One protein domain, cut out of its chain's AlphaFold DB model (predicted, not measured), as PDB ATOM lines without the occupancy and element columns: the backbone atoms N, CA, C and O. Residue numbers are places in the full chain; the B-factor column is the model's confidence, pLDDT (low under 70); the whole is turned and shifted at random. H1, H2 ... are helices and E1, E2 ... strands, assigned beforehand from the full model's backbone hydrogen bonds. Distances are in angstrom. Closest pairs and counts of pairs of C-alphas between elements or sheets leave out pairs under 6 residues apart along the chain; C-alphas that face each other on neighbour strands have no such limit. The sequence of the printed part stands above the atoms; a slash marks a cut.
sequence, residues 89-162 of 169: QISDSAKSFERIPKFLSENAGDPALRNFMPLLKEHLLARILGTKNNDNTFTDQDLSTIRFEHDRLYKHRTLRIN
ATOM      1  N   GLN A  89     254.277 226.048 404.974       88.69
ATOM      2  CA  GLN A  89     254.185 224.847 404.150       88.69
ATOM      3  C   GLN A  89     254.403 225.220 402.682       88.69
ATOM      4  O   GLN A  89     253.872 226.221 402.204       88.69
ATOM      5  N   ILE A  90     255.175 224.415 401.961       88.75
ATOM      6  CA  ILE A  90     255.493 224.616 400.542       88.75
ATOM      7  C   ILE A  90     255.068 223.361 399.772       88.75
ATOM      8  O   ILE A  90     255.080 222.272 400.334       88.75
ATOM      9  N   SER A  91     254.656 223.511 398.509       87.81
ATOM     10  CA  SER A  91     254.316 222.375 397.631       87.81
ATOM     11  C   SER A  91     255.517 221.445 397.423       87.81
ATOM     12  O   SER A  91     256.620 221.922 397.180       87.81
ATOM     13  N   ASP A  92     255.307 220.129 397.409       83.62
ATOM     14  CA  ASP A  92     256.381 219.140 397.203       83.62
ATOM     15  C   ASP A  92     256.758 218.936 395.720       83.62
ATOM     16  O   ASP A  92     257.675 218.184 395.378       83.62
ATOM     17  N   SER A  93     256.051 219.589 394.794       84.75
ATOM     18  CA  SER A  93     256.238 219.378 393.359       84.75
ATOM     19  C   SER A  93     257.607 219.867 392.868       84.75
ATOM     20  O   SER A  93     257.863 221.063 392.747       84.75
ATOM     21  N   ALA A  94     258.459 218.925 392.458       85.44
ATOM     22  CA  ALA A  94     259.753 219.193 391.820       85.44
ATOM     23  C   ALA A  94     259.676 219.308 390.279       85.44
ATOM     24  O   ALA A  94     260.699 219.286 389.589       85.44
ATOM     25  N   LYS A  95     258.464 219.397 389.707       86.69
ATOM     26  CA  LYS A  95     258.246 219.406 388.243       86.69
ATOM     27  C   LYS A  95     258.793 220.663 387.568       86.69
ATOM     28  O   LYS A  95     259.191 220.608 386.406       86.69
ATOM     29  N   SER A  96     258.783 221.787 388.282       87.94
ATOM     30  CA  SER A  96     259.266 223.071 387.785       87.94
ATOM     31  C   SER A  96     260.613 223.385 388.416       87.94
ATOM     32  O   SER A  96     260.738 223.501 389.634       87.94
ATOM     33  N   PHE A  97     261.633 223.525 387.578       91.75
ATOM     34  CA  PHE A  97     262.955 223.939 388.014       91.75
ATOM     35  C   PHE A  97     263.593 224.843 386.972       91.75
ATOM     36  O   PHE A  97     263.301 224.777 385.775       91.75
ATOM     37  N   GLU A  98     264.523 225.657 387.437       91.19
ATOM     38  CA  GLU A  98     265.379 226.469 386.599       91.19
ATOM     39  C   GLU A  98     266.843 226.160 386.896       91.19
ATOM     40  O   GLU A  98     267.203 225.791 388.010       91.19
ATOM     41  N   ARG A  99     267.704 226.265 385.881       92.88
ATOM     42  CA  ARG A  99     269.146 226.123 386.099       92.88
ATOM     43  C   ARG A  99     269.700 227.406 386.698       92.88
ATOM     44  O   ARG A  99     269.556 228.458 386.079       92.88
ATOM     45  N   ILE A 100     270.407 227.302 387.817       92.06
ATOM     46  CA  ILE A 100     270.955 228.451 388.548       92.06
ATOM     47  C   ILE A 100     271.839 229.340 387.649       92.06
ATOM     48  O   ILE A 100     271.587 230.542 387.594       92.06
ATOM     49  N   PRO A 101     272.784 228.809 386.840       90.50
ATOM     50  CA  PRO A 101     273.600 229.658 385.965       90.50
ATOM     51  C   PRO A 101     272.779 230.393 384.902       90.50
ATOM     52  O   PRO A 101     273.102 231.517 384.531       90.50
ATOM     53  N   LYS A 102     271.702 229.761 384.411       91.69
ATOM     54  CA  LYS A 102     270.799 230.370 383.431       91.69
ATOM     55  C   LYS A 102     270.038 231.530 384.079       91.69
ATOM     56  O   LYS A 102     270.086 232.633 383.544       91.69
ATOM     57  N   PHE A 103     269.441 231.288 385.244       91.25
ATOM     58  CA  PHE A 103     268.734 232.294 386.033       91.25
ATOM     59  C   PHE A 103     269.618 233.514 386.327       91.25
ATOM     60  O   PHE A 103     269.208 234.648 386.095       91.25
ATOM     61  N   LEU A 104     270.864 233.292 386.757       92.44
ATOM     62  CA  LEU A 104     271.804 234.380 387.040       92.44
ATOM     63  C   LEU A 104     272.210 235.147 385.782       92.44
ATOM     64  O   LEU A 104     272.298 236.368 385.815       92.44
ATOM     65  N   SER A 105     272.419 234.451 384.660       90.62
ATOM     66  CA  SER A 105     272.758 235.114 383.397       90.62
ATOM     67  C   SER A 105     271.619 235.981 382.856       90.62
ATOM     68  O   SER A 105     271.875 237.042 382.295       90.62
ATOM     69  N   GLU A 106     270.367 235.553 383.039       91.19
ATOM     70  CA  GLU A 106     269.188 236.291 382.574       91.19
ATOM     71  C   GLU A 106     268.896 237.521 383.443       91.19
ATOM     72  O   GLU A 106     268.358 238.505 382.940       91.19
ATOM     73  N   ASN A 107     269.314 237.494 384.710       90.88
ATOM     74  CA  ASN A 107     269.097 238.570 385.675       90.88
ATOM     75  C   ASN A 107     270.406 239.270 386.096       90.88
ATOM     76  O   ASN A 107     270.482 239.860 387.169       90.88
ATOM     77  N   ALA A 108     271.443 239.244 385.252       87.00
ATOM     78  CA  ALA A 108     272.763 239.801 385.578       87.00
ATOM     79  C   ALA A 108     272.757 241.321 385.861       87.00
ATOM     80  O   ALA A 108     273.665 241.834 386.512       87.00
ATOM     81  N   GLY A 109     271.745 242.047 385.371       88.69
ATOM     82  CA  GLY A 109     271.560 243.476 385.633       88.69
ATOM     83  C   GLY A 109     270.905 243.800 386.979       88.69
ATOM     84  O   GLY A 109     270.853 244.973 387.343       88.69
ATOM     85  N   ASP A 110     270.404 242.801 387.709       92.62
ATOM     86  CA  ASP A 110     269.708 242.997 388.980       92.62
ATOM     87  C   ASP A 110     270.712 243.186 390.137       92.62
ATOM     88  O   ASP A 110     271.489 242.272 390.440       92.62
ATOM     89  N   PRO A 111     270.713 244.345 390.827       91.06
ATOM     90  CA  PRO A 111     271.552 244.563 392.000       91.06
ATOM     91  C   PRO A 111     271.317 243.547 393.126       91.06
ATOM     92  O   PRO A 111     272.263 243.246 393.852       91.06
ATOM     93  N   ALA A 112     270.101 243.004 393.257       88.00
ATOM     94  CA  ALA A 112     269.750 242.047 394.308       88.00
ATOM     95  C   ALA A 112     270.412 240.672 394.117       88.00
ATOM     96  O   ALA A 112     270.551 239.915 395.075       88.00
ATOM     97  N   LEU A 113     270.849 240.350 392.895       90.56
ATOM     98  CA  LEU A 113     271.501 239.077 392.573       90.56
ATOM     99  C   LEU A 113     273.030 239.178 392.518       90.56
ATOM    100  O   LEU A 113     273.714 238.205 392.179       90.56
ATOM    101  N   ARG A 114     273.598 240.334 392.878       89.12
ATOM    102  CA  ARG A 114     275.049 240.473 393.036       89.12
ATOM    103  C   ARG A 114     275.522 239.542 394.145       89.12
ATOM    104  O   ARG A 114     274.950 239.517 395.226       89.12
ATOM    105  N   ASN A 115     276.573 238.774 393.865       89.25
ATOM    106  CA  ASN A 115     277.126 237.790 394.800       89.25
ATOM    107  C   ASN A 115     276.106 236.735 395.269       89.25
ATOM    108  O   ASN A 115     276.277 236.132 396.324       89.25
ATOM    109  N   PHE A 116     275.072 236.451 394.469       91.25
ATOM    110  CA  PHE A 116     274.030 235.493 394.841       91.25
ATOM    111  C   PHE A 116     274.583 234.111 395.219       91.25
ATOM    112  O   PHE A 116     274.188 233.541 396.226       91.25
ATOM    113  N   MET A 117     275.511 233.566 394.426       91.38
ATOM    114  CA  MET A 117     276.070 232.228 394.663       91.38
ATOM    115  C   MET A 117     276.823 232.088 395.993       91.38
ATOM    116  O   MET A 117     276.509 231.149 396.726       91.38
ATOM    117  N   PRO A 118     277.812 232.947 396.314       89.94
ATOM    118  CA  PRO A 118     278.492 232.864 397.601       89.94
ATOM    119  C   PRO A 118     277.521 233.086 398.765       89.94
ATOM    120  O   PRO A 118     277.489 232.240 399.651       89.94
ATOM    121  N   LEU A 119     276.642 234.096 398.700       90.50
ATOM    122  CA  LEU A 119     275.655 234.372 399.757       90.50
ATOM    123  C   LEU A 119     274.682 233.204 399.979       90.50
ATOM    124  O   LEU A 119     274.349 232.859 401.111       90.50
ATOM    125  N   LEU A 120     274.236 232.554 398.899       91.19
ATOM    126  CA  LEU A 120     273.367 231.385 398.994       91.19
ATOM    127  C   LEU A 120     274.085 230.212 399.666       91.19
ATOM    128  O   LEU A 120     273.505 229.541 400.519       91.19
ATOM    129  N   LYS A 121     275.335 229.943 399.278       91.75
ATOM    130  CA  LYS A 121     276.135 228.875 399.891       91.75
ATOM    131  C   LYS A 121     276.389 229.155 401.366       91.75
ATOM    132  O   LYS A 121     276.220 228.255 402.177       91.75
ATOM    133  N   GLU A 122     276.726 230.390 401.699       90.69
ATOM    134  CA  GLU A 122     276.937 230.850 403.068       90.69
ATOM    135  C   GLU A 122     275.696 230.608 403.933       90.69
ATOM    136  O   GLU A 122     275.765 229.950 404.972       90.69
ATOM    137  N   HIS A 123     274.530 231.028 403.434       89.62
ATOM    138  CA  HIS A 123     273.254 230.824 404.111       89.62
ATOM    139  C   HIS A 123     272.934 229.339 404.328       89.62
ATOM    140  O   HIS A 123     272.509 228.934 405.412       89.62
ATOM    141  N   LEU A 124     273.134 228.510 403.299       90.69
ATOM    142  CA  LEU A 124     272.906 227.069 403.401       90.69
ATOM    143  C   LEU A 124     273.868 226.418 404.395       90.69
ATOM    144  O   LEU A 124     273.443 225.564 405.170       90.69
ATOM    145  N   LEU A 125     275.133 226.839 404.403       90.75
ATOM    146  CA  LEU A 125     276.141 226.313 405.315       90.75
ATOM    147  C   LEU A 125     275.799 226.640 406.767       90.75
ATOM    148  O   LEU A 125     275.734 225.730 407.594       90.75
ATOM    149  N   ALA A 126     275.491 227.907 407.058       90.19
ATOM    150  CA  ALA A 126     275.056 228.346 408.381       90.19
ATOM    151  C   ALA A 126     273.841 227.545 408.869       90.19
ATOM    152  O   ALA A 126     273.791 227.093 410.015       90.19
ATOM    153  N   ARG A 127     272.882 227.292 407.970       89.00
ATOM    154  CA  ARG A 127     271.666 226.547 408.302       89.00
ATOM    155  C   ARG A 127     271.915 225.061 408.548       89.00
ATOM    156  O   ARG A 127     271.307 224.509 409.461       89.00
ATOM    157  N   ILE A 128     272.806 224.431 407.781       89.56
ATOM    158  CA  ILE A 128     273.222 223.033 407.995       89.56
ATOM    159  C   ILE A 128     273.974 222.892 409.323       89.56
ATOM    160  O   ILE A 128     273.737 221.941 410.063       89.56
ATOM    161  N   LEU A 129     274.838 223.855 409.653       88.69
ATOM    162  CA  LEU A 129     275.591 223.884 410.909       88.69
ATOM    163  C   LEU A 129     274.746 224.333 412.113       88.69
ATOM    164  O   LEU A 129     275.236 224.343 413.241       88.69
ATOM    165  N   GLY A 130     273.487 224.727 411.896       84.81
ATOM    166  CA  GLY A 130     272.590 225.206 412.948       84.81
ATOM    167  C   GLY A 130     273.027 226.528 413.584       84.81
ATOM    168  O   GLY A 130     272.502 226.906 414.635       84.81
ATOM    169  N   THR A 131     273.971 227.244 412.972       79.00
ATOM    170  CA  THR A 131     274.435 228.537 413.470       79.00
ATOM    171  C   THR A 131     273.427 229.593 413.040       79.00
ATOM    172  O   THR A 131     273.322 229.954 411.873       79.00
ATOM    173  N   LYS A 132     272.610 230.043 413.996       63.56
ATOM    174  CA  LYS A 132     271.519 231.000 413.752       63.56
ATOM    175  C   LYS A 132     272.003 232.430 413.488       63.56
ATOM    176  O   LYS A 132     271.186 233.272 413.131       63.56
ATOM    177  N   ASN A 133     273.293 232.702 413.679       57.97
ATOM    178  CA  ASN A 133     273.850 234.045 413.602       57.97
ATOM    179  C   ASN A 133     274.465 234.286 412.221       57.97
ATOM    180  O   ASN A 133     275.223 233.457 411.723       57.97
ATOM    181  N   ASN A 134     274.166 235.450 411.642       61.44
ATOM    182  CA  ASN A 134     274.714 235.921 410.366       61.44
ATOM    183  C   ASN A 134     276.187 236.371 410.473       61.44
ATOM    184  O   ASN A 134     276.722 236.935 409.528       61.44
ATOM    185  N   ASP A 135     276.829 236.149 411.622       64.12
ATOM    186  CA  ASP A 135     278.174 236.648 411.933       64.12
ATOM    187  C   ASP A 135     279.271 235.622 411.618       64.12
ATOM    188  O   ASP A 135     280.459 235.871 411.835       64.12
ATOM    189  N   ASN A 136     278.888 234.443 411.123       67.31
ATOM    190  CA  ASN A 136     279.847 233.429 410.727       67.31
ATOM    191  C   ASN A 136     280.491 233.817 409.400       67.31
ATOM    192  O   ASN A 136     279.880 233.715 408.344       67.31
ATOM    193  N   THR A 137     281.761 234.199 409.464       78.81
ATOM    194  CA  THR A 137     282.595 234.334 408.274       78.81
ATOM    195  C   THR A 137     283.045 232.944 407.835       78.81
ATOM    196  O   THR A 137     283.766 232.249 408.548       78.81
ATOM    197  N   PHE A 138     282.576 232.509 406.669       85.00
ATOM    198  CA  PHE A 138     282.978 231.235 406.082       85.00
ATOM    199  C   PHE A 138     284.109 231.450 405.084       85.00
ATOM    200  O   PHE A 138     284.103 232.417 404.319       85.00
ATOM    201  N   THR A 139     285.080 230.541 405.074       88.94
ATOM    202  CA  THR A 139     286.159 230.588 404.085       88.94
ATOM    203  C   THR A 139     285.699 230.006 402.747       88.94
ATOM    204  O   THR A 139     284.757 229.213 402.676       88.94
ATOM    205  N   ASP A 140     286.400 230.340 401.660       87.19
ATOM    206  CA  ASP A 140     286.114 229.773 400.334       87.19
ATOM    207  C   ASP A 140     286.195 228.237 400.317       87.19
ATOM    208  O   ASP A 140     285.466 227.576 399.572       87.19
ATOM    209  N   GLN A 141     287.057 227.656 401.162       90.19
ATOM    210  CA  GLN A 141     287.163 226.206 401.329       90.19
ATOM    211  C   GLN A 141     285.869 225.628 401.908       90.19
ATOM    212  O   GLN A 141     285.344 224.652 401.362       90.19
ATOM    213  N   ASP A 142     285.292 226.276 402.917       88.56
ATOM    214  CA  ASP A 142     284.029 225.851 403.523       88.56
ATOM    215  C   ASP A 142     282.882 225.915 402.502       88.56
ATOM    216  O   ASP A 142     282.148 224.938 402.312       88.56
ATOM    217  N   LEU A 143     282.790 227.015 401.747       89.69
ATOM    218  CA  LEU A 143     281.779 227.202 400.695       89.69
ATOM    219  C   LEU A 143     281.938 226.218 399.522       89.69
ATOM    220  O   LEU A 143     280.962 225.897 398.824       89.69
ATOM    221  N   SER A 144     283.156 225.730 399.269       89.44
ATOM    222  CA  SER A 144     283.433 224.732 398.227       89.44
ATOM    223  C   SER A 144     282.838 223.353 398.546       89.44
ATOM    224  O   SER A 144     282.547 222.579 397.626       89.44
ATOM    225  N   THR A 145     282.579 223.088 399.830       91.00
ATOM    226  CA  THR A 145     281.943 221.858 400.321       91.00
ATOM    227  C   THR A 145     280.502 221.736 399.827       91.00
ATOM    228  O   THR A 145     280.032 220.639 399.520       91.00
ATOM    229  N   ILE A 146     279.799 222.864 399.671       91.38
ATOM    230  CA  ILE A 146     278.414 222.881 399.195       91.38
ATOM    231  C   ILE A 146     278.364 222.737 397.676       91.38
ATOM    232  O   ILE A 146     278.888 223.563 396.914       91.38
ATOM    233  N   ARG A 147     277.647 221.698 397.236       91.00
ATOM    234  CA  ARG A 147     277.393 221.392 395.827       91.00
ATOM    235  C   ARG A 147     275.897 221.289 395.568       91.00
ATOM    236  O   ARG A 147     275.190 220.563 396.259       91.00
ATOM    237  N   PHE A 148     275.436 221.996 394.542       90.44
ATOM    238  CA  PHE A 148     274.056 221.914 394.080       90.44
ATOM    239  C   PHE A 148     273.913 220.748 393.115       90.44
ATOM    240  O   PHE A 148     274.594 220.671 392.092       90.44
ATOM    241  N   GLU A 149     273.008 219.831 393.421       91.75
ATOM    242  CA  GLU A 149     272.760 218.704 392.539       91.75
ATOM    243  C   GLU A 149     272.123 219.193 391.226       91.75
ATOM    244  O   GLU A 149     271.039 219.783 391.216       91.75
ATOM    245  N   HIS A 150     272.795 218.934 390.100       90.00
ATOM    246  CA  HIS A 150     272.355 219.327 388.754       90.00
ATOM    247  C   HIS A 150     272.184 220.848 388.524       90.00
ATOM    248  O   HIS A 150     271.566 221.235 387.525       90.00
ATOM    249  N   ASP A 151     272.698 221.698 389.421       91.62
ATOM    250  CA  ASP A 151     272.542 223.162 389.393       91.62
ATOM    251  C   ASP A 151     271.078 223.624 389.255       91.62
ATOM    252  O   ASP A 151     270.774 224.557 388.502       91.62
ATOM    253  N   ARG A 152     270.146 222.938 389.931       91.50
ATOM    254  CA  ARG A 152     268.702 223.206 389.837       91.50
ATOM    255  C   ARG A 152     268.194 224.029 391.016       91.50
ATOM    256  O   ARG A 152     268.431 223.686 392.168       91.50
ATOM    257  N   LEU A 153     267.412 225.053 390.698       91.12
ATOM    258  CA  LEU A 153     266.564 225.799 391.618       91.12
ATOM    259  C   LEU A 153     265.109 225.393 391.368       91.12
ATOM    260  O   LEU A 153     264.587 225.610 390.271       91.12
ATOM    261  N   TYR A 154     264.463 224.784 392.357       90.62
ATOM    262  CA  TYR A 154     263.069 224.358 392.239       90.62
ATOM    263  C   TYR A 154     262.120 225.530 392.468       90.62
ATOM    264  O   TYR A 154     262.300 226.330 393.384       90.62
ATOM    265  N   LYS A 155     261.106 225.627 391.608       88.00
ATOM    266  CA  LYS A 155     260.067 226.651 391.696       88.00
ATOM    267  C   LYS A 155     258.796 226.006 392.213       88.00
ATOM    268  O   LYS A 155     258.123 225.280 391.483       88.00
ATOM    269  N   HIS A 156     258.475 226.301 393.460       86.88
ATOM    270  CA  HIS A 156     257.246 225.836 394.080       86.88
ATOM    271  C   HIS A 156     256.095 226.779 393.737       86.88
ATOM    272  O   HIS A 156     256.263 227.997 393.714       86.88
ATOM    273  N   ARG A 157     254.927 226.205 393.436       83.88
ATOM    274  CA  ARG A 157     253.735 226.969 393.041       83.88
ATOM    275  C   ARG A 157     253.065 227.650 394.230       83.88
ATOM    276  O   ARG A 157     252.603 228.777 394.101       83.88
ATOM    277  N   THR A 158     253.011 226.955 395.360       84.12
ATOM    278  CA  THR A 158     252.220 227.362 396.521       84.12
ATOM    279  C   THR A 158     253.107 227.390 397.761       84.12
ATOM    280  O   THR A 158     253.814 226.418 398.038       84.12
ATOM    281  N   LEU A 159     253.048 228.501 398.498       88.38
ATOM    282  CA  LEU A 159     253.626 228.691 399.828       88.38
ATOM    283  C   LEU A 159     252.503 229.191 400.741       88.38
ATOM    284  O   LEU A 159     251.901 230.230 400.476       88.38
ATOM    285  N   ARG A 160     252.221 228.449 401.808       87.62
ATOM    286  CA  ARG A 160     251.308 228.841 402.881       87.62
ATOM    287  C   ARG A 160     252.138 229.270 404.083       87.62
ATOM    288  O   ARG A 160     253.033 228.537 404.488       87.62
ATOM    289  N   ILE A 161     251.841 230.436 404.647       89.38
ATOM    290  CA  ILE A 161     252.503 230.966 405.846       89.38
ATOM    291  C   ILE A 161     251.425 231.169 406.908       89.38
ATOM    292  O   ILE A 161     250.453 231.883 406.668       89.38
ATOM    293  N   ASN A 162     251.594 230.538 408.066       89.25
ATOM    294  CA  ASN A 162     250.767 230.790 409.236       89.25
ATOM    295  C   ASN A 162     251.429 231.919 410.031       89.25
ATOM    296  O   ASN A 162     252.527 231.751 410.559       89.25
TER     297      ASN A 162
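What this domain is: This is residues 89 to 162 of the 169 residues of the protein "Predicted protein" of Laccaria bicolor (strain S238N-H82 / ATCC MYA-4686) (UniProt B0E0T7). A loose, open arch has the ribbon E1 and E2 with H1 on one side, H2 crossed by H3 on the other, and residues 89 to 90 beside E3 as a tail. The 74 printed residues run E1, H1, H2, H3, E2, E3, mixed in class, under half in named elements; the sheet, E1 - E2, is antiparallel. The radius of gyration of the C-alphas is 14.2 A, the spans 33 by 33 by 24 A.

How they stand to each other: Start at residues 89 to 90, paired antiparallel with residues 159 to 160 of E3, residues 159 to 161. Next, E1, residues 97 to 99, is antiparallel to E2, residues 152 to 154; N 98 and O 153 are within hydrogen-bond range, 2.8 A. H1, residues 100 to 106, and H2, residues 116 to 128, are near each other, with 5 pairs of C-alphas within 10 A. H2 touches H3, residues 140 to 145, at a steep tilt of 65 degrees; the closest C-alphas, of Lys 121 and Leu 143, are 5.9 A apart. O i to N i+4 pairs are within hydrogen-bond range throughout H1 and H2, and 1 of 2 in H3.

Where its parts are: Find E1 at C-alpha 97, (262.955, 223.939, 388.014). From C-alpha 116 at (274.030, 235.493, 394.841), H2 runs 18.1 A; E3 ends at C-alpha 161, (252.503, 230.966, 405.846).

The domain as a whole: The farthest C-alphas, of Gln 141 and Asn 162, are 37.5 A apart. The printed part has no cut; the link H2 to H3 is long, and its residues 132 to 136 have pLDDT under 70.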